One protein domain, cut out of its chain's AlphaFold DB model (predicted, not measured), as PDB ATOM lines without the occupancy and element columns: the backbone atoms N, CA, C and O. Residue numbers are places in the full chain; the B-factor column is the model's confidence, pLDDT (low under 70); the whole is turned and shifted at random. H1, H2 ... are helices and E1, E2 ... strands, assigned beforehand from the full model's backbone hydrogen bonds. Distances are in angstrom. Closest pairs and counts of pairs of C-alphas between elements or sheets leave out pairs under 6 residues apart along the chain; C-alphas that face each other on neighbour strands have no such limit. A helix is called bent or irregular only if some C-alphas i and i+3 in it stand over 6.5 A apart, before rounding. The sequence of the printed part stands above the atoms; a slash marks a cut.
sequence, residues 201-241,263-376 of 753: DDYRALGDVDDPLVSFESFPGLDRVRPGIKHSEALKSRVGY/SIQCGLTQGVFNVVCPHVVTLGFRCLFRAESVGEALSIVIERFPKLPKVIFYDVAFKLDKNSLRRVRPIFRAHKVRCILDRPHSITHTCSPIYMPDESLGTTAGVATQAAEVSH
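This is residues 201 to 241 and 263 to 376 of the 753 residues of the protein "ULP_PROTEASE domain-containing protein" of Porphyra umbilicalis (UniProt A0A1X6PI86). Two small, separate two-stranded sheets stand on different sides of helix H4, which lies near the middle: the hairpin E1 and E2, and the parallel pair E3 and E4, with H5 packed on E4 and on H4. The loosely connected H1, H2 and H3, with a long unnamed stretch, lie toward one end of the longest axis, and H7 and H8 toward the other, while H9 sits by E1. The printed part has 155 residues, with nine named helices and four strands in the order H1 H2 H3 E1 E2 H4 E3 H5 H6 E4 H7 H8 H9. The class is mixed, helices and strands; the whole is compact, with a radius of gyration of the C-alphas of 15.7 A and spans of 44 by 37 by 30 A.

H1, residues 201 to 204, begins at C-alpha 201 (45.945, 32.085, 25.613). H2 is residues 212 to 215 and H3 residues 233 to 236. E1, residues 271 to 276, is 15.7 A long and E2, residues 282 to 288, 16.7 A. H4, residues 294 to 304, is 16.2 A long; its C-alpha 304 is at (44.719, 37.640, 14.281). E3 is residues 311 to 314; H5, residues 317 to 327, is 15.3 A long. H6 is residues 329 to 335, E4 338 to 341, H7 343 to 348 and H8 358 to 364. H8 is irregular: C-alphas 359 and 362 are 8.7 A apart. H9, residues 371 to 376, ends at C-alpha 376 (50.543, 52.096, 0.339).

E1 and E2 form an antiparallel hairpin, with N 273 and O 286 within hydrogen-bond range at 2.8 A. Residues 217 to 218 pair antiparallel with residues 285 to 286 of E2. E2 and H4 are near each other. The closest C-alphas of E1 and H9 are those of Val 276 and Ala 372, 6.6 A apart. H3 and H4 only just touch, with 3 pairs of C-alphas within 8 A, the closest Ala 234 and Glu 296 at 6.9 A. H4 and H5 touch, the closest C-alphas being Val 294 and Leu 320 at 5.7 A; at 71 degrees they are only just about perpendicular. E3, H5 H6 and E4 form a strand-helix-strand unit, two parallel neighbour strands with helices between, and its crossover is right-handed. N 312 and O 338 are within hydrogen-bond range at 2.8 A. The closest C-alphas of H5 and E4 are those of Ala 317 and Leu 341, 5.3 A apart. H5 and H6 are close but not clearly touching, with the C-alphas of Ser 324 and Phe 332 closest at 7.0 A. H8 and E4 are near each other, and H7 follows E4 by a tight link. H1 and H2 touch no helix. Every O i to N i+4 pair is within hydrogen-bond range in H5, H6 and H9; H4 has 6 of 7, H7 0 of 2 with 2 of 3 O i to N i+3 pairs, and H8 1 of 3 with 2 of 4, while H1, H2 and H3 are too short for an O i to N i+4 pair.

The C-alphas farthest apart are those of Gly 207 and Ile 347, 45.4 A. Residues 242 to 262 are not printed, and C-alphas 241 and 263 are 17.9 A apart across the cut. The link from H2 to H3 is long. Mean pLDDT of the printed part is 76.2; 40 residues are under 70, among them 230 to 241 and 263 to 270.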
ATOM      1  N   ASP A 201      45.554  33.187  24.721       87.00
ATOM      2  CA  ASP A 201      45.945  32.085  25.613       87.00
ATOM      3  C   ASP A 201      45.665  30.708  24.990       87.00
ATOM      4  O   ASP A 201      46.500  29.810  25.103       87.00
ATOM      5  N   ASP A 202      44.546  30.562  24.267       86.06
ATOM      6  CA  ASP A 202      44.185  29.317  23.574       86.06
ATOM      7  C   ASP A 202      45.228  28.967  22.506       86.06
ATOM      8  O   ASP A 202      45.584  27.804  22.318       86.06
ATOM      9  N   TYR A 203      45.761  29.988  21.827       84.06
ATOM     10  CA  TYR A 203      46.841  29.810  20.867       84.06
ATOM     11  C   TYR A 203      48.174  29.475  21.543       84.06
ATOM     12  O   TYR A 203      48.856  28.535  21.134       84.06
ATOM     13  N   ARG A 204      48.550  30.219  22.592       82.44
ATOM     14  CA  ARG A 204      49.810  30.004  23.325       82.44
ATOM     15  C   ARG A 204      49.898  28.614  23.952       82.44
ATOM     16  O   ARG A 204      50.994  28.068  24.047       82.44
ATOM     17  N   ALA A 205      48.766  28.006  24.308       80.75
ATOM     18  CA  ALA A 205      48.708  26.624  24.784       80.75
ATOM     19  C   ALA A 205      49.235  25.591  23.762       80.75
ATOM     20  O   ALA A 205      49.607  24.486  24.153       80.75
ATOM     21  N   LEU A 206      49.322  25.945  22.473       79.44
ATOM     22  CA  LEU A 206      49.925  25.107  21.429       79.44
ATOM     23  C   LEU A 206      51.466  25.118  21.451       79.44
ATOM     24  O   LEU A 206      52.084  24.348  20.719       79.44
ATOM     25  N   GLY A 207      52.087  25.973  22.273       63.53
ATOM     26  CA  GLY A 207      53.541  26.061  22.429       63.53
ATOM     27  C   GLY A 207      54.268  26.841  21.330       63.53
ATOM     28  O   GLY A 207      55.490  26.747  21.242       63.53
ATOM     29  N   ASP A 208      53.548  27.595  20.495       66.69
ATOM     30  CA  ASP A 208      54.146  28.415  19.434       66.69
ATOM     31  C   ASP A 208      54.466  29.836  19.924       66.69
ATOM     32  O   ASP A 208      53.650  30.480  20.592       66.69
ATOM     33  N   VAL A 209      55.656  30.327  19.576       62.94
ATOM     34  CA  VAL A 209      56.144  31.661  19.942       62.94
ATOM     35  C   VAL A 209      56.007  32.578  18.731       62.94
ATOM     36  O   VAL A 209      56.666  32.395  17.710       62.94
ATOM     37  N   ASP A 210      55.154  33.593  18.855       71.69
ATOM     38  CA  ASP A 210      54.861  34.575  17.805       71.69
ATOM     39  C   ASP A 210      55.942  35.675  17.759       71.69
ATOM     40  O   ASP A 210      55.679  36.841  18.050       71.69
ATOM     41  N   ASP A 211      57.190  35.296  17.458       80.12
ATOM     42  CA  ASP A 211      58.310  36.237  17.321       80.12
ATOM     43  C   ASP A 211      58.250  36.952  15.953       80.12
ATOM     44  O   ASP A 211      58.332  36.282  14.913       80.12
ATOM     45  N   PRO A 212      58.155  38.297  15.902       84.19
ATOM     46  CA  PRO A 212      58.120  39.062  14.656       84.19
ATOM     47  C   PRO A 212      59.318  38.852  13.723       84.19
ATOM     48  O   PRO A 212      59.179  38.948  12.504       84.19
ATOM     49  N   LEU A 213      60.502  38.578  14.272       82.19
ATOM     50  CA  LEU A 213      61.733  38.402  13.497       82.19
ATOM     51  C   LEU A 213      61.853  36.999  12.895       82.19
ATOM     52  O   LEU A 213      62.601  36.816  11.935       82.19
ATOM     53  N   VAL A 214      61.103  36.033  13.431       77.31
ATOM     54  CA  VAL A 214      61.012  34.660  12.910       77.31
ATOM     55  C   VAL A 214      59.824  34.523  11.959       77.31
ATOM     56  O   VAL A 214      59.942  33.939  10.884       77.31
ATOM     57  N   SER A 215      58.678  35.086  12.337       76.94
ATOM     58  CA  SER A 215      57.425  35.019  11.576       76.94
ATOM     59  C   SER A 215      57.339  36.039  10.433       76.94
ATOM     60  O   SER A 215      56.490  35.899   9.551       76.94
ATOM     61  N   PHE A 216      58.226  37.044  10.417       83.25
ATOM     62  CA  PHE A 216      58.251  38.154   9.454       83.25
ATOM     63  C   PHE A 216      56.929  38.921   9.356       83.25
ATOM     64  O   PHE A 216      56.503  39.388   8.293       83.25
ATOM     65  N   GLU A 217      56.282  39.078  10.500       87.81
ATOM     66  CA  GLU A 217      55.056  39.834  10.657       87.81
ATOM     67  C   GLU A 217      55.033  40.545  12.002       87.81
ATOM     68  O   GLU A 217      55.666  40.130  12.964       87.81
ATOM     69  N   SER A 218      54.311  41.653  12.074       90.44
ATOM     70  CA  SER A 218      54.158  42.402  13.309       90.44
ATOM     71  C   SER A 218      52.728  42.882  13.410       90.44
ATOM     72  O   SER A 218      52.261  43.631  12.554       90.44
ATOM     73  N   PHE A 219      52.038  42.451  14.464       91.12
ATOM     74  CA  PHE A 219      50.648  42.801  14.741       91.12
ATOM     75  C   PHE A 219      50.493  43.297  16.186       91.12
ATOM     76  O   PHE A 219      49.914  42.598  17.019       91.12
ATOM     77  N   PRO A 220      51.029  44.487  16.523       83.06
ATOM     78  CA  PRO A 220      50.952  45.011  17.882       83.06
ATOM     79  C   PRO A 220      49.490  45.202  18.312       83.06
ATOM     80  O   PRO A 220      48.759  45.995  17.721       83.06
ATOM     81  N   GLY A 221      49.061  44.478  19.347       80.12
ATOM     82  CA  GLY A 221      47.683  44.527  19.852       80.12
ATOM     83  C   GLY A 221      46.683  43.633  19.109       80.12
ATOM     84  O   GLY A 221      45.495  43.672  19.428       80.12
ATOM     85  N   LEU A 222      47.143  42.821  18.151       88.81
ATOM     86  CA  LEU A 222      46.377  41.738  17.529       88.81
ATOM     87  C   LEU A 222      47.164  40.433  17.653       88.81
ATOM     88  O   LEU A 222      47.699  39.884  16.681       88.81
ATOM     89  N   ASP A 223      47.246  39.958  18.891       88.94
ATOM     90  CA  ASP A 223      47.901  38.699  19.200       88.94
ATOM     91  C   ASP A 223      47.246  37.548  18.438       88.94
ATOM     92  O   ASP A 223      46.056  37.546  18.101       88.94
ATOM     93  N   ARG A 224      48.061  36.544  18.153       89.44
ATOM     94  CA  ARG A 224      47.628  35.356  17.441       89.44
ATOM     95  C   ARG A 224      46.621  34.571  18.284       89.44
ATOM     96  O   ARG A 224      46.884  34.266  19.440       89.44
ATOM     97  N   VAL A 225      45.482  34.234  17.686       91.06
ATOM     98  CA  VAL A 225      44.351  33.567  18.361       91.06
ATOM     99  C   VAL A 225      43.919  32.268  17.696       91.06
ATOM    100  O   VAL A 225      43.168  31.493  18.277       91.06
ATOM    101  N   ARG A 226      44.377  32.009  16.468       89.44
ATOM    102  CA  ARG A 226      44.145  30.742  15.768       89.44
ATOM    103  C   ARG A 226      45.428  30.268  15.095       89.44
ATOM    104  O   ARG A 226      46.195  31.099  14.594       89.44
ATOM    105  N   PRO A 227      45.648  28.946  15.007       85.38
ATOM    106  CA  PRO A 227      46.658  28.407  14.117       85.38
ATOM    107  C   PRO A 227      46.294  28.715  12.672       85.38
ATOM    108  O   PRO A 227      45.117  28.841  12.315       85.38
ATOM    109  N   GLY A 228      47.317  28.818  11.826       79.25
ATOM    110  CA  GLY A 228      47.086  28.850  10.390       79.25
ATOM    111  C   GLY A 228      46.328  27.593   9.971       79.25
ATOM    112  O   GLY A 228      46.519  26.508  10.528       79.25
ATOM    113  N   ILE A 229      45.427  27.740   9.006       76.38
ATOM    114  CA  ILE A 229      44.649  26.617   8.476       76.38
ATOM    115  C   ILE A 229      45.669  25.574   7.994       76.38
ATOM    116  O   ILE A 229      46.437  25.896   7.106       76.38
ATOM    117  N   LYS A 230      45.712  24.340   8.526       58.25
ATOM    118  CA  LYS A 230      46.790  23.352   8.229       58.25
ATOM    119  C   LYS A 230      46.984  23.030   6.731       58.25
ATOM    120  O   LYS A 230      48.010  22.490   6.326       58.25
ATOM    121  N   HIS A 231      45.998  23.381   5.908       49.72
ATOM    122  CA  HIS A 231      46.050  23.333   4.448       49.72
ATOM    123  C   HIS A 231      46.739  24.553   3.787       49.72
ATOM    124  O   HIS A 231      47.042  24.507   2.601       49.72
ATOM    125  N   SER A 232      46.959  25.677   4.481       47.81
ATOM    126  CA  SER A 232      47.701  26.799   3.906       47.81
ATOM    127  C   SER A 232      49.173  26.442   3.970       47.81
ATOM    128  O   SER A 232      49.753  26.246   5.038       47.81
ATOM    129  N   GLU A 233      49.795  26.374   2.800       42.97
ATOM    130  CA  GLU A 233      51.250  26.333   2.686       42.97
ATOM    131  C   GLU A 233      51.912  27.471   3.481       42.97
ATOM    132  O   GLU A 233      53.036  27.281   3.919       42.97
ATOM    133  N   ALA A 234      51.179  28.554   3.797       42.97
ATOM    134  CA  ALA A 234      51.550  29.627   4.727       42.97
ATOM    135  C   ALA A 234      52.029  29.147   6.115       42.97
ATOM    136  O   ALA A 234      52.827  29.828   6.753       42.97
ATOM    137  N   LEU A 235      51.557  27.992   6.614       40.28
ATOM    138  CA  LEU A 235      52.065  27.394   7.859       40.28
ATOM    139  C   LEU A 235      53.352  26.579   7.619       40.28
ATOM    140  O   LEU A 235      54.244  26.570   8.462       40.28
ATOM    141  N   LYS A 236      53.472  25.919   6.455       37.44
ATOM    142  CA  LYS A 236      54.643  25.112   6.050       37.44
ATOM    143  C   LYS A 236      55.811  25.969   5.538       37.44
ATOM    144  O   LYS A 236      56.950  25.521   5.569       37.44
ATOM    145  N   SER A 237      55.543  27.201   5.108       45.22
ATOM    146  CA  SER A 237      56.516  28.181   4.614       45.22
ATOM    147  C   SER A 237      57.136  29.050   5.711       45.22
ATOM    148  O   SER A 237      58.026  29.841   5.412       45.22
ATOM    149  N   ARG A 238      56.702  28.904   6.975       48.22
ATOM    150  CA  ARG A 238      57.337  29.554   8.142       48.22
ATOM    151  C   ARG A 238      58.738  29.004   8.423       48.22
ATOM    152  O   ARG A 238      59.508  29.624   9.145       48.22
ATOM    153  N   VAL A 239      59.077  27.854   7.832       39.59
ATOM    154  CA  VAL A 239      60.358  27.164   8.005       39.59
ATOM    155  C   VAL A 239      61.106  27.124   6.669       39.59
ATOM    156  O   VAL A 239      61.114  26.123   5.955       39.59
ATOM    157  N   GLY A 240      61.751  28.240   6.336       36.69
ATOM    158  CA  GLY A 240      62.836  28.280   5.358       36.69
ATOM    159  C   GLY A 240      62.480  28.735   3.940       36.69
ATOM    160  O   GLY A 240      61.471  28.366   3.341       36.69
ATOM    161  N   TYR A 241      63.404  29.516   3.379       35.03
ATOM    162  CA  TYR A 241      63.446  29.918   1.978       35.03
ATOM    163  C   TYR A 241      63.682  28.687   1.092       35.03
ATOM    164  O   TYR A 241      64.797  28.179   0.992       35.03
ATOM    165  N   SER A 263      53.203  37.947 -11.049       29.16
ATOM    166  CA  SER A 263      54.518  37.513 -11.543       29.16
ATOM    167  C   SER A 263      55.161  36.529 -10.558       29.16
ATOM    168  O   SER A 263      55.399  36.863  -9.400       29.16
ATOM    169  N   ILE A 264      55.457  35.311 -11.019       39.19
ATOM    170  CA  ILE A 264      55.975  34.186 -10.212       39.19
ATOM    171  C   ILE A 264      57.518  34.120 -10.274       39.19
ATOM    172  O   ILE A 264      58.117  33.060 -10.117       39.19
ATOM    173  N   GLN A 265      58.217  35.234 -10.521       31.17
ATOM    174  CA  GLN A 265      59.682  35.250 -10.411       31.17
ATOM    175  C   GLN A 265      60.111  35.499  -8.961       31.17
ATOM    176  O   GLN A 265      60.008  36.601  -8.423       31.17
ATOM    177  N   CYS A 266      60.541  34.420  -8.309       37.81
ATOM    178  CA  CYS A 266      60.958  34.374  -6.912       37.81
ATOM    179  C   CYS A 266      62.432  34.797  -6.775       37.81
ATOM    180  O   CYS A 266      63.268  34.371  -7.570       37.81
ATOM    181  N   GLY A 267      62.743  35.619  -5.768       35.56
ATOM    182  CA  GLY A 267      64.115  36.056  -5.480       35.56
ATOM    183  C   GLY A 267      64.218  37.075  -4.341       35.56
ATOM    184  O   GLY A 267      65.154  37.008  -3.555       35.56
ATOM    185  N   LEU A 268      63.218  37.950  -4.195       40.75
ATOM    186  CA  LEU A 268      63.146  39.014  -3.186       40.75
ATOM    187  C   LEU A 268      61.760  39.024  -2.527       40.75
ATOM    188  O   LEU A 268      60.799  38.548  -3.133       40.75
ATOM    189  N   THR A 269      61.642  39.565  -1.311       48.81
ATOM    190  CA  THR A 269      60.348  39.890  -0.687       48.81
ATOM    191  C   THR A 269      59.500  40.684  -1.680       48.81
ATOM    192  O   THR A 269      59.828  41.816  -2.030       48.81
ATOM    193  N   GLN A 270      58.443  40.062  -2.201       57.41
ATOM    194  CA  GLN A 270      57.677  40.599  -3.324       57.41
ATOM    195  C   GLN A 270      56.695  41.697  -2.890       57.41
ATOM    196  O   GLN A 270      56.288  42.509  -3.721       57.41
ATOM    197  N   GLY A 271      56.349  41.774  -1.599       71.69
ATOM    198  CA  GLY A 271      55.468  42.814  -1.070       71.69
ATOM    199  C   GLY A 271      55.296  42.771   0.448       71.69
ATOM    200  O   GLY A 271      55.840  41.906   1.133       71.69
ATOM    201  N   VAL A 272      54.519  43.718   0.974       79.19
ATOM    202  CA  VAL A 272      54.080  43.740   2.375       79.19
ATOM    203  C   VAL A 272      52.569  43.860   2.403       79.19
ATOM    204  O   VAL A 272      52.010  44.798   1.836       79.19
ATOM    205  N   PHE A 273      51.922  42.938   3.106       84.56
ATOM    206  CA  PHE A 273      50.494  42.982   3.360       84.56
ATOM    207  C   PHE A 273      50.235  43.790   4.631       84.56
ATOM    208  O   PHE A 273      50.678  43.386   5.705       84.56
ATOM    209  N   ASN A 274      49.533  44.920   4.535       87.62
ATOM    210  CA  ASN A 274      49.195  45.753   5.694       87.62
ATOM    211  C   ASN A 274      47.724  45.560   6.077       87.62
ATOM    212  O   ASN A 274      46.850  45.546   5.214       87.62
ATOM    213  N   VAL A 275      47.442  45.484   7.378       90.25
ATOM    214  CA  VAL A 275      46.082  45.546   7.925       90.25
ATOM    215  C   VAL A 275      45.892  46.909   8.569       90.25
ATOM    216  O   VAL A 275      46.613  47.274   9.497       90.25
ATOM    217  N   VAL A 276      44.917  47.669   8.079       89.69
ATOM    218  CA  VAL A 276      44.693  49.068   8.461       89.69
ATOM    219  C   VAL A 276      43.232  49.248   8.862       89.69
ATOM    220  O   VAL A 276      42.338  48.674   8.242       89.69
ATOM    221  N   CYS A 277      42.969  50.025   9.912       87.56
ATOM    222  CA  CYS A 277      41.602  50.360  10.311       87.56
ATOM    223  C   CYS A 277      41.067  51.585   9.531       87.56
ATOM    224  O   CYS A 277      41.854  52.333   8.948       87.56
ATOM    225  N   PRO A 278      39.751  51.876   9.574       83.06
ATOM    226  CA  PRO A 278      39.158  53.035   8.888       83.06
ATOM    227  C   PRO A 278      39.758  54.399   9.256       83.06
ATOM    228  O   PRO A 278      39.632  55.357   8.501       83.06
ATOM    229  N   HIS A 279      40.428  54.504  10.404       84.19
ATOM    230  CA  HIS A 279      41.119  55.722  10.824       84.19
ATOM    231  C   HIS A 279      42.519  55.866  10.212       84.19
ATOM    232  O   HIS A 279      43.232  56.787  10.592       84.19
ATOM    233  N   VAL A 280      42.930  54.988   9.288       84.00
ATOM    234  CA  VAL A 280      44.285  54.955   8.705       84.00
ATOM    235  C   VAL A 280      45.363  54.678   9.767       84.00
ATOM    236  O   VAL A 280      46.462  55.224   9.729       84.00
ATOM    237  N   VAL A 281      45.027  53.846  10.759       88.00
ATOM    238  CA  VAL A 281      45.981  53.309  11.742       88.00
ATOM    239  C   VAL A 281      46.307  51.879  11.337       88.00
ATOM    240  O   VAL A 281      45.398  51.059  11.176       88.00
ATOM    241  N   THR A 282      47.591  51.579  11.166       91.19
ATOM    242  CA  THR A 282      48.055  50.245  10.781       91.19
ATOM    243  C   THR A 282      48.057  49.344  12.009       91.19
ATOM    244  O   THR A 282      48.801  49.582  12.956       91.19
ATOM    245  N   LEU A 283      47.215  48.313  11.998       91.56
ATOM    246  CA  LEU A 283      47.093  47.325  13.076       91.56
ATOM    247  C   LEU A 283      48.212  46.278  13.022       91.56
ATOM    248  O   LEU A 283      48.551  45.662  14.026       91.56
ATOM    249  N   GLY A 284      48.788  46.080  11.840       91.44
ATOM    250  CA  GLY A 284      49.949  45.232  11.652       91.44
ATOM    251  C   GLY A 284      50.232  44.953  10.189       91.44
ATOM    252  O   GLY A 284      49.538  45.449   9.298       91.44
ATOM    253  N   PHE A 285      51.273  44.172   9.944       89.62
ATOM    254  CA  PHE A 285      51.696  43.808   8.604       89.62
ATOM    255  C   PHE A 285      52.390  42.446   8.569       89.62
ATOM    256  O   PHE A 285      52.934  41.989   9.572       89.62
ATOM    257  N   ARG A 286      52.417  41.834   7.385       86.75
ATOM    258  CA  ARG A 286      53.158  40.604   7.078       86.75
ATOM    259  C   ARG A 286      54.000  40.805   5.823       86.75
ATOM    260  O   ARG A 286      53.498  41.315   4.819       86.75
ATOM    261  N   CYS A 287      55.265  40.398   5.862       81.19
ATOM    262  CA  CYS A 287      56.118  40.383   4.675       81.19
ATOM    263  C   CYS A 287      55.780  39.181   3.785       81.19
ATOM    264  O   CYS A 287      55.635  38.060   4.266       81.19
ATOM    265  N   LEU A 288      55.673  39.413   2.478       74.81
ATOM    266  CA  LEU A 288      55.356  38.390   1.488       74.81
ATOM    267  C   LEU A 288      56.623  38.015   0.714       74.81
ATOM    268  O   LEU A 288      57.214  38.845   0.024       74.81
ATOM    269  N   PHE A 289      57.037  36.753   0.810       63.81
ATOM    270  CA  PHE A 289      58.232  36.225   0.129       63.81
ATOM    271  C   PHE A 289      57.930  35.577  -1.231       63.81
ATOM    272  O   PHE A 289      58.836  35.194  -1.968       63.81
ATOM    273  N   ARG A 290      56.648  35.452  -1.571       57.56
ATOM    274  CA  ARG A 290      56.135  34.985  -2.861       57.56
ATOM    275  C   ARG A 290      55.042  35.942  -3.325       57.56
ATOM    276  O   ARG A 290      54.640  36.827  -2.567       57.56
ATOM    277  N   ALA A 291      54.576  35.739  -4.555       52.34
ATOM    278  CA  ALA A 291      53.471  36.497  -5.122       52.34
ATOM    279  C   ALA A 291      52.297  36.483  -4.151       52.34
ATOM    280  O   ALA A 291      51.999  35.438  -3.569       52.34
ATOM    281  N   GLU A 292      51.680  37.649  -3.956       53.84
ATOM    282  CA  GLU A 292      50.540  37.809  -3.063       53.84
ATOM    283  C   GLU A 292      49.469  36.779  -3.426       53.84
ATOM    284  O   GLU A 292      48.804  36.874  -4.457       53.84
ATOM    285  N   SER A 293      49.344  35.749  -2.589       60.22
ATOM    286  CA  SER A 293      48.297  34.756  -2.743       60.22
ATOM    287  C   SER A 293      47.097  35.185  -1.912       60.22
ATOM    288  O   SER A 293      47.218  35.660  -0.782       60.22
ATOM    289  N   VAL A 294      45.908  34.933  -2.446       59.81
ATOM    290  CA  VAL A 294      44.622  35.136  -1.761       59.81
ATOM    291  C   VAL A 294      44.568  34.379  -0.421       59.81
ATOM    292  O   VAL A 294      43.837  34.755   0.497       59.81
ATOM    293  N   GLY A 295      45.356  33.305  -0.298       66.81
ATOM    294  CA  GLY A 295      45.479  32.523   0.925       66.81
ATOM    295  C   GLY A 295      46.105  33.292   2.091       66.81
ATOM    296  O   GLY A 295      45.712  33.037   3.226       66.81
ATOM    297  N   GLU A 296      47.015  34.237   1.833       74.94
ATOM    298  CA  GLU A 296      47.708  35.005   2.880       74.94
ATOM    299  C   GLU A 296      46.771  35.980   3.593       74.94
ATOM    300  O   GLU A 296      46.704  35.987   4.824       74.94
ATOM    301  N   ALA A 297      45.976  36.735   2.828       83.19
ATOM    302  CA  ALA A 297      44.990  37.669   3.367       83.19
ATOM    303  C   ALA A 297      43.981  36.960   4.289       83.19
ATOM    304  O   ALA A 297      43.718  37.409   5.406       83.19
ATOM    305  N   LEU A 298      43.462  35.803   3.853       87.75
ATOM    306  CA  LEU A 298      42.550  34.989   4.658       87.75
ATOM    307  C   LEU A 298      43.221  34.474   5.937       87.75
ATOM    308  O   LEU A 298      42.605  34.492   7.002       87.75
ATOM    309  N   SER A 299      44.478  34.032   5.833       86.69
ATOM    310  CA  SER A 299      45.265  33.555   6.973       86.69
ATOM    311  C   SER A 299      45.388  34.637   8.039       86.69
ATOM    312  O   SER A 299      45.069  34.385   9.194       86.69
ATOM    313  N   ILE A 300      45.776  35.859   7.658       88.88
ATOM    314  CA  ILE A 300      45.939  36.982   8.595       88.88
ATOM    315  C   ILE A 300      44.625  37.276   9.325       88.88
ATOM    316  O   ILE A 300      44.607  37.373  10.551       88.88
ATOM    317  N   VAL A 301      43.516  37.376   8.587       91.06
ATOM    318  CA  VAL A 301      42.196  37.688   9.158       91.06
ATOM    319  C   VAL A 301      41.766  36.636  10.182       91.06
ATOM    320  O   VAL A 301      41.311  36.982  11.270       91.06
ATOM    321  N   ILE A 302      41.939  35.353   9.868       91.94
ATOM    322  CA  ILE A 302      41.552  34.254  10.759       91.94
ATOM    323  C   ILE A 302      42.496  34.141  11.968       91.94
ATOM    324  O   ILE A 302      42.039  33.935  13.093       91.94
ATOM    325  N   GLU A 303      43.804  34.289  11.754       91.19
ATOM    326  CA  GLU A 303      44.837  34.085  12.775       91.19
ATOM    327  C   GLU A 303      44.885  35.200  13.824       91.19
ATOM    328  O   GLU A 303      45.301  34.934  14.951       91.19
ATOM    329  N   ARG A 304      44.485  36.429  13.469       91.38
ATOM    330  CA  ARG A 304      44.719  37.640  14.281       91.38
ATOM    331  C   ARG A 304      43.474  38.215  14.956       91.38
ATOM    332  O   ARG A 304      43.596  38.981  15.903       91.38
ATOM    333  N   PHE A 305      42.272  37.875  14.487       92.75
ATOM    334  CA  PHE A 305      41.033  38.478  14.988       92.75
ATOM    335  C   PHE A 305      40.170  37.462  15.741       92.75
ATOM    336  O   PHE A 305      39.536  36.633  15.087       92.75
ATOM    337  N   PRO A 306      40.034  37.543  17.084       91.00
ATOM    338  CA  PRO A 306      39.103  36.697  17.845       91.00
ATOM    339  C   PRO A 306      37.698  36.766  17.251       91.00
ATOM    340  O   PRO A 306      37.109  35.757  16.863       91.00
ATOM    341  N   LYS A 307      37.231  38.003  17.060       92.38
ATOM    342  CA  LYS A 307      36.036  38.353  16.307       92.38
ATOM    343  C   LYS A 307      36.435  38.922  14.958       92.38
ATOM    344  O   LYS A 307      36.974  40.025  14.906       92.38
ATOM    345  N   LEU A 308      36.121  38.197  13.885       93.19
ATOM    346  CA  LEU A 308      36.391  38.679  12.531       93.19
ATOM    347  C   LEU A 308      35.711  40.038  12.266       93.19
ATOM    348  O   LEU A 308      34.600  40.273  12.767       93.19
ATOM    349  N   PRO A 309      36.347  40.928  11.482       91.25
ATOM    350  CA  PRO A 309      35.733  42.175  11.047       91.25
ATOM    351  C   PRO A 309      34.422  41.914  10.302       91.25
ATOM    352  O   PRO A 309      34.348  41.020   9.466       91.25
ATOM    353  N   LYS A 310      33.394  42.732  10.552       89.06
ATOM    354  CA  LYS A 310      32.130  42.644   9.797       89.06
ATOM    355  C   LYS A 310      32.316  42.956   8.310       89.06
ATOM    356  O   LYS A 310      31.540  42.490   7.486       89.06
ATOM    357  N   VAL A 311      33.315  43.772   7.977       88.69
ATOM    358  CA  VAL A 311      33.573  44.267   6.624       88.69
ATOM    359  C   VAL A 311      35.071  44.266   6.383       88.69
ATOM    360  O   VAL A 311      35.828  44.741   7.232       88.69
ATOM    361  N   ILE A 312      35.487  43.759   5.229       90.31
ATOM    362  CA  ILE A 312      36.874  43.750   4.770       90.31
ATOM    363  C   ILE A 312      36.918  44.437   3.406       90.31
ATOM    364  O   ILE A 312      36.250  43.991   2.474       90.31
ATOM    365  N   PHE A 313      37.708  45.506   3.299       87.75
ATOM    366  CA  PHE A 313      38.011  46.173   2.032       87.75
ATOM    367  C   PHE A 313      39.315  45.619   1.465       87.75
ATOM    368  O   PHE A 313      40.312  45.575   2.187       87.75
ATOM    369  N   TYR A 314      39.299  45.163   0.211       86.50
ATOM    370  CA  TYR A 314      40.475  44.548  -0.406       86.50
ATOM    371  C   TYR A 314      40.426  44.565  -1.941       86.50
ATOM    372  O   TYR A 314      39.364  44.390  -2.536       86.50
ATOM    373  N   ASP A 315      41.581  44.704  -2.593       79.88
ATOM    374  CA  ASP A 315      41.698  44.871  -4.054       79.88
ATOM    375  C   ASP A 315      41.195  43.656  -4.843       79.88
ATOM    376  O   ASP A 315      40.643  43.783  -5.935       79.88
ATOM    377  N   VAL A 316      41.351  42.460  -4.270       79.88
ATOM    378  CA  VAL A 316      40.828  41.188  -4.795       79.88
ATOM    379  C   VAL A 316      39.851  40.550  -3.802       79.88
ATOM    380  O   VAL A 316      39.888  39.347  -3.533       79.88
ATOM    381  N   ALA A 317      38.929  41.363  -3.269       85.62
ATOM    382  CA  ALA A 317      37.888  40.944  -2.322       85.62
ATOM    383  C   ALA A 317      37.080  39.721  -2.783       85.62
ATOM    384  O   ALA A 317      36.816  38.829  -1.982       85.62
ATOM    385  N   PHE A 318      36.746  39.624  -4.075       82.38
ATOM    386  CA  PHE A 318      36.017  38.467  -4.608       82.38
ATOM    387  C   PHE A 318      36.806  37.161  -4.475       82.38
ATOM    388  O   PHE A 318      36.226  36.105  -4.228       82.38
ATOM    389  N   LYS A 319      38.136  37.218  -4.625       82.50
ATOM    390  CA  LYS A 319      38.981  36.038  -4.450       82.50
ATOM    391  C   LYS A 319      39.051  35.663  -2.977       82.50
ATOM    392  O   LYS A 319      38.919  34.483  -2.660       82.50
ATOM    393  N   LEU A 320      39.221  36.651  -2.092       87.19
ATOM    394  CA  LEU A 320      39.224  36.438  -0.643       87.19
ATOM    395  C   LEU A 320      37.931  35.750  -0.193       87.19
ATOM    396  O   LEU A 320      37.987  34.732   0.500       87.19
ATOM    397  N   ASP A 321      36.786  36.253  -0.656       87.94
ATOM    398  CA  ASP A 321      35.480  35.699  -0.321       87.94
ATOM    399  C   ASP A 321      35.324  34.268  -0.848       87.94
ATOM    400  O   ASP A 321      35.090  33.350  -0.062       87.94
ATOM    401  N   LYS A 322      35.603  34.022  -2.136       85.81
ATOM    402  CA  LYS A 322      35.593  32.669  -2.728       85.81
ATOM    403  C   LYS A 322      36.538  31.693  -2.017       85.81
ATOM    404  O   LYS A 322      36.220  30.510  -1.889       85.81
ATOM    405  N   ASN A 323      37.698  32.155  -1.552       85.75
ATOM    406  CA  ASN A 323      38.632  31.334  -0.785       85.75
ATOM    407  C   ASN A 323      38.053  30.995   0.597       85.75
ATOM    408  O   ASN A 323      38.057  29.830   1.004       85.75
ATOM    409  N   SER A 324      37.461  31.986   1.272       89.12
ATOM    410  CA  SER A 324      36.768  31.788   2.546       89.12
ATOM    411  C   SER A 324      35.623  30.777   2.413       89.12
ATOM    412  O   SER A 324      35.535  29.853   3.222       89.12
ATOM    413  N   LEU A 325      34.839  30.851   1.328       88.56
ATOM    414  CA  LEU A 325      33.733  29.940   1.026       88.56
ATOM    415  C   LEU A 325      34.176  28.474   0.948       88.56
ATOM    416  O   LEU A 325      33.441  27.579   1.357       88.56
ATOM    417  N   ARG A 326      35.384  28.221   0.440       85.12
ATOM    418  CA  ARG A 326      35.930  26.865   0.281       85.12
ATOM    419  C   ARG A 326      36.572  26.323   1.557       85.12
ATOM    420  O   ARG A 326      36.659  25.108   1.720       85.12
ATOM    421  N   ARG A 327      37.073  27.198   2.437       85.69
ATOM    422  CA  ARG A 327      37.976  26.796   3.532       85.69
ATOM    423  C   ARG A 327      37.417  27.021   4.925       85.69
ATOM    424  O   ARG A 327      37.622  26.178   5.790       85.69
ATOM    425  N   VAL A 328      36.732  28.141   5.139       91.19
ATOM    426  CA  VAL A 328      36.301  28.612   6.465       91.19
ATOM    427  C   VAL A 328      34.901  29.231   6.444       91.19
ATOM    428  O   VAL A 328      34.580  30.077   7.281       91.19
ATOM    429  N   ARG A 329      34.041  28.796   5.510       91.81
ATOM    430  CA  ARG A 329      32.668  29.303   5.359       91.81
ATOM    431  C   ARG A 329      31.896  29.364   6.684       91.81
ATOM    432  O   ARG A 329      31.309  30.416   6.934       91.81
ATOM    433  N   PRO A 330      31.912  28.332   7.555       93.38
ATOM    434  CA  PRO A 330      31.198  28.393   8.830       93.38
ATOM    435  C   PRO A 330      31.629  29.569   9.716       93.38
ATOM    436  O   PRO A 330      30.778  30.208  10.327       93.38
ATOM    437  N   ILE A 331      32.926  29.898   9.737       93.44
ATOM    438  CA  ILE A 331      33.462  31.009  10.534       93.44
ATOM    439  C   ILE A 331      33.001  32.347   9.942       93.44
ATOM    440  O   ILE A 331      32.425  33.173  10.644       93.44
ATOM    441  N   PHE A 332      33.181  32.555   8.634       92.88
ATOM    442  CA  PHE A 332      32.752  33.795   7.968       92.88
ATOM    443  C   PHE A 332      31.245  34.039   8.122       92.88
ATOM    444  O   PHE A 332      30.821  35.162   8.398       92.88
ATOM    445  N   ARG A 333      30.446  32.970   8.026       90.56
ATOM    446  CA  ARG A 333      28.991  33.002   8.198       90.56
ATOM    447  C   ARG A 333      28.585  33.332   9.633       90.56
ATOM    448  O   ARG A 333      27.785  34.241   9.839       90.56
ATOM    449  N   ALA A 334      29.173  32.670  10.631       91.31
ATOM    450  CA  ALA A 334      28.883  32.940  12.042       91.31
ATOM    451  C   ALA A 334      29.240  34.383  12.449       91.31
ATOM    452  O   ALA A 334      28.527  35.010  13.234       91.31
ATOM    453  N   HIS A 335      30.316  34.930  11.880       91.56
ATOM    454  CA  HIS A 335      30.773  36.292  12.157       91.56
ATOM    455  C   HIS A 335      30.143  37.362  11.250       91.56
ATOM    456  O   HIS A 335      30.369  38.551  11.490       91.56
ATOM    457  N   LYS A 336      29.326  36.967  10.261       90.56
ATOM    458  CA  LYS A 336      28.683  37.856   9.277       90.56
ATOM    459  C   LYS A 336      29.691  38.761   8.556       90.56
ATOM    460  O   LYS A 336      29.497  39.973   8.475       90.56
ATOM    461  N   VAL A 337      30.791  38.170   8.090       91.06
ATOM    462  CA  VAL A 337      31.866  38.886   7.387       91.06
ATOM    463  C   VAL A 337      31.444  39.184   5.954       91.06
ATOM    464  O   VAL A 337      30.999  38.282   5.252       91.06
ATOM    465  N   ARG A 338      31.640  40.427   5.512       88.12
ATOM    466  CA  ARG A 338      31.433  40.863   4.128       88.12
ATOM    467  C   ARG A 338      32.745  41.323   3.500       88.12
ATOM    468  O   ARG A 338      33.467  42.119   4.096       88.12
ATOM    469  N   CYS A 339      33.019  40.880   2.278       89.19
ATOM    470  CA  CYS A 339      34.167  41.337   1.493       89.19
ATOM    471  C   CYS A 339      33.710  42.364   0.447       89.19
ATOM    472  O   CYS A 339      32.781  42.096  -0.312       89.19
ATOM    473  N   ILE A 340      34.351  43.532   0.396       87.38
ATOM    474  CA  ILE A 340      34.036  44.623  -0.538       87.38
ATOM    475  C   ILE A 340      35.324  45.041  -1.252       87.38
ATOM    476  O   ILE A 340      36.396  45.069  -0.650       87.38
ATOM    477  N   LEU A 341      35.229  45.351  -2.542       84.69
ATOM    478  CA  LEU A 341      36.349  45.889  -3.303       84.69
ATOM    479  C   LEU A 341      36.753  47.264  -2.786       84.69
ATOM    480  O   LEU A 341      35.906  48.095  -2.444       84.69
ATOM    481  N   ASP A 342      38.056  47.515  -2.782       79.50
ATOM    482  CA  ASP A 342      38.544  48.867  -2.565       79.50
ATOM    483  C   ASP A 342      38.114  49.792  -3.720       79.50
ATOM    484  O   ASP A 342      38.103  49.405  -4.890       79.50
ATOM    485  N   ARG A 343      37.723  51.024  -3.385       75.00
ATOM    486  CA  ARG A 343      37.048  51.971  -4.287       75.00
ATOM    487  C   ARG A 343      37.927  52.465  -5.448       75.00
ATOM    488  O   ARG A 343      37.421  52.543  -6.565       75.00
ATOM    489  N   PRO A 344      39.228  52.758  -5.263       69.38
ATOM    490  CA  PRO A 344      40.126  53.029  -6.387       69.38
ATOM    491  C   PRO A 344      40.243  51.823  -7.332       69.38
ATOM    492  O   PRO A 344      40.290  51.975  -8.554       69.38
ATOM    493  N   HIS A 345      40.220  50.610  -6.778       68.69
ATOM    494  CA  HIS A 345      40.323  49.371  -7.544       68.69
ATOM    495  C   HIS A 345      39.020  48.985  -8.252       68.69
ATOM    496  O   HIS A 345      39.080  48.416  -9.341       68.69
ATOM    497  N   SER A 346      37.848  49.345  -7.721       66.81
ATOM    498  CA  SER A 346      36.561  49.073  -8.376       66.81
ATOM    499  C   SER A 346      36.377  49.833  -9.694       66.81
ATOM    500  O   SER A 346      35.619  49.383 -10.544       66.81
ATOM    501  N   ILE A 347      37.086  50.947  -9.907       64.56
ATOM    502  CA  ILE A 347      37.029  51.714 -11.168       64.56
ATOM    503  C   ILE A 347      37.685  50.939 -12.322       64.56
ATOM    504  O   ILE A 347      37.241  51.016 -13.465       64.56
ATOM    505  N   THR A 348      38.747  50.186 -12.029       59.19
ATOM    506  CA  THR A 348      39.551  49.471 -13.037       59.19
ATOM    507  C   THR A 348      39.190  47.990 -13.153       59.19
ATOM    508  O   THR A 348      39.662  47.307 -14.063       59.19
ATOM    509  N   HIS A 349      38.334  47.487 -12.259       61.44
ATOM    510  CA  HIS A 349      37.928  46.090 -12.198       61.44
ATOM    511  C   HIS A 349      36.413  45.925 -12.341       61.44
ATOM    512  O   HIS A 349      35.637  46.316 -11.476       61.44
ATOM    513  N   THR A 350      35.986  45.215 -13.384       66.94
ATOM    514  CA  THR A 350      34.613  44.709 -13.480       66.94
ATOM    515  C   THR A 350      34.466  43.528 -12.524       66.94
ATOM    516  O   THR A 350      35.171  42.543 -12.705       66.94
ATOM    517  N   CYS A 351      33.581  43.598 -11.528       74.12
ATOM    518  CA  CYS A 351      33.255  42.515 -10.586       74.12
ATOM    519  C   CYS A 351      31.739  42.373 -10.401       74.12
ATOM    520  O   CYS A 351      31.001  43.263 -10.825       74.12
ATOM    521  N   SER A 352      31.269  41.291  -9.764       82.56
ATOM    522  CA  SER A 352      29.865  41.211  -9.350       82.56
ATOM    523  C   SER A 352      29.502  42.443  -8.512       82.56
ATOM    524  O   SER A 352      30.288  42.829  -7.634       82.56
ATOM    525  N   PRO A 353      28.301  43.015  -8.717       85.06
ATOM    526  CA  PRO A 353      27.756  44.091  -7.892       85.06
ATOM    527  C   PRO A 353      27.802  43.806  -6.385       85.06
ATOM    528  O   PRO A 353      27.896  44.734  -5.593       85.06
ATOM    529  N   ILE A 354      27.817  42.529  -5.978       85.81
ATOM    530  CA  ILE A 354      27.920  42.097  -4.571       85.81
ATOM    531  C   ILE A 354      29.171  42.672  -3.883       85.81
ATOM    532  O   ILE A 354      29.117  43.025  -2.704       85.81
ATOM    533  N   TYR A 355      30.277  42.795  -4.624       85.94
ATOM    534  CA  TYR A 355      31.552  43.293  -4.106       85.94
ATOM    535  C   TYR A 355      31.743  44.796  -4.324       85.94
ATOM    536  O   TYR A 355      32.756  45.339  -3.887       85.94
ATOM    537  N   MET A 356      30.822  45.476  -5.013       85.00
ATOM    538  CA  MET A 356      31.004  46.883  -5.358       85.00
ATOM    539  C   MET A 356      30.725  47.792  -4.156       85.00
ATOM    540  O   MET A 356      29.683  47.657  -3.503       85.00
ATOM    541  N   PRO A 357      31.622  48.752  -3.857       83.25
ATOM    542  CA  PRO A 357      31.449  49.647  -2.717       83.25
ATOM    543  C   PRO A 357      30.241  50.580  -2.878       83.25
ATOM    544  O   PRO A 357      29.583  50.889  -1.882       83.25
ATOM    545  N   ASP A 358      29.925  50.982  -4.114       80.62
ATOM    546  CA  ASP A 358      28.767  51.828  -4.448       80.62
ATOM    547  C   ASP A 358      27.431  51.101  -4.292       80.62
ATOM    548  O   ASP A 358      26.415  51.715  -3.991       80.62
ATOM    549  N   GLU A 359      27.442  49.774  -4.384       81.75
ATOM    550  CA  GLU A 359      26.265  48.936  -4.153       81.75
ATOM    551  C   GLU A 359      26.135  48.501  -2.686       81.75
ATOM    552  O   GLU A 359      25.310  47.663  -2.323       81.75
ATOM    553  N   SER A 360      26.969  49.070  -1.816       76.38
ATOM    554  CA  SER A 360      27.073  48.711  -0.402       76.38
ATOM    555  C   SER A 360      27.111  49.950   0.497       76.38
ATOM    556  O   SER A 360      27.732  49.914   1.559       76.38
ATOM    557  N   LEU A 361      26.451  51.051   0.106       69.94
ATOM    558  CA  LEU A 361      26.527  52.352   0.797       69.94
ATOM    559  C   LEU A 361      26.193  52.296   2.289       69.94
ATOM    560  O   LEU A 361      26.857  52.961   3.076       69.94
ATOM    561  N   GLY A 362      25.246  51.453   2.717       70.50
ATOM    562  CA  GLY A 362      24.960  51.263   4.149       70.50
ATOM    563  C   GLY A 362      26.156  50.737   4.961       70.50
ATOM    564  O   GLY A 362      26.170  50.837   6.182       70.50
ATOM    565  N   THR A 363      27.162  50.185   4.282       71.62
ATOM    566  CA  THR A 363      28.402  49.648   4.856       71.62
ATOM    567  C   THR A 363      29.615  50.545   4.571       71.62
ATOM    568  O   THR A 363      30.551  50.581   5.368       71.62
ATOM    569  N   THR A 364      29.624  51.260   3.442       72.88
ATOM    570  CA  THR A 364      30.768  52.067   2.984       72.88
ATOM    571  C   THR A 364      30.643  53.558   3.314       72.88
ATOM    572  O   THR A 364      31.652  54.266   3.319       72.88
ATOM    573  N   ALA A 365      29.446  54.055   3.639       70.25
ATOM    574  CA  ALA A 365      29.228  55.454   3.995       70.25
ATOM    575  C   ALA A 365      30.004  55.844   5.263       70.25
ATOM    576  O   ALA A 365      29.901  55.200   6.306       70.25
ATOM    577  N   GLY A 366      30.784  56.923   5.171       67.12
ATOM    578  CA  GLY A 366      31.602  57.426   6.281       67.12
ATOM    579  C   GLY A 366      32.854  56.596   6.587       67.12
ATOM    580  O   GLY A 366      33.591  56.940   7.510       67.12
ATOM    581  N   VAL A 367      33.131  55.539   5.817       74.56
ATOM    582  CA  VAL A 367      34.347  54.732   5.946       74.56
ATOM    583  C   VAL A 367      35.379  55.216   4.933       74.56
ATOM    584  O   VAL A 367      35.107  55.279   3.735       74.56
ATOM    585  N   ALA A 368      36.587  55.536   5.396       71.25
ATOM    586  CA  ALA A 368      37.697  55.875   4.513       71.25
ATOM    587  C   ALA A 368      38.232  54.604   3.829       71.25
ATOM    588  O   ALA A 368      39.208  54.008   4.283       71.25
ATOM    589  N   THR A 369      37.593  54.176   2.737       70.31
ATOM    590  CA  THR A 369      38.024  52.991   1.971       70.31
ATOM    591  C   THR A 369      39.441  53.160   1.409       70.31
ATOM    592  O   THR A 369      40.193  52.199   1.354       70.31
ATOM    593  N   GLN A 370      39.866  54.405   1.154       68.94
ATOM    594  CA  GLN A 370      41.225  54.775   0.726       68.94
ATOM    595  C   GLN A 370      42.319  54.583   1.794       68.94
ATOM    596  O   GLN A 370      43.481  54.901   1.548       68.94
ATOM    597  N   ALA A 371      42.000  54.099   3.000       75.50
ATOM    598  CA  ALA A 371      43.000  53.896   4.053       75.50
ATOM    599  C   ALA A 371      44.160  52.988   3.600       75.50
ATOM    600  O   ALA A 371      45.315  53.242   3.953       75.50
ATOM    601  N   ALA A 372      43.864  51.967   2.790       74.44
ATOM    602  CA  ALA A 372      44.871  51.082   2.209       74.44
ATOM    603  C   ALA A 372      45.780  51.825   1.214       74.44
ATOM    604  O   ALA A 372      47.000  51.701   1.298       74.44
ATOM    605  N   GLU A 373      45.210  52.662   0.344       74.56
ATOM    606  CA  GLU A 373      45.944  53.490  -0.622       74.56
ATOM    607  C   GLU A 373      46.883  54.487   0.074       74.56
ATOM    608  O   GLU A 373      48.056  54.602  -0.286       74.56
ATOM    609  N   VAL A 374      46.408  55.149   1.134       73.94
ATOM    610  CA  VAL A 374      47.235  56.059   1.945       73.94
ATOM    611  C   VAL A 374      48.375  55.299   2.624       73.94
ATOM    612  O   VAL A 374      49.515  55.758   2.628       73.94
ATOM    613  N   SER A 375      48.113  54.109   3.169       74.44
ATOM    614  CA  SER A 375      49.180  53.278   3.736       74.44
ATOM    615  C   SER A 375      50.169  52.800   2.667       74.44
ATOM    616  O   SER A 375      51.363  52.684   2.952       74.44
ATOM    617  N   HIS A 376      49.697  52.510   1.453       73.19
ATOM    618  CA  HIS A 376      50.543  52.096   0.339       73.19
ATOM    619  C   HIS A 376      51.448  53.247  -0.111       73.19
ATOM    620  O   HIS A 376      52.650  53.037  -0.258       73.19
TER     621      HIS A 376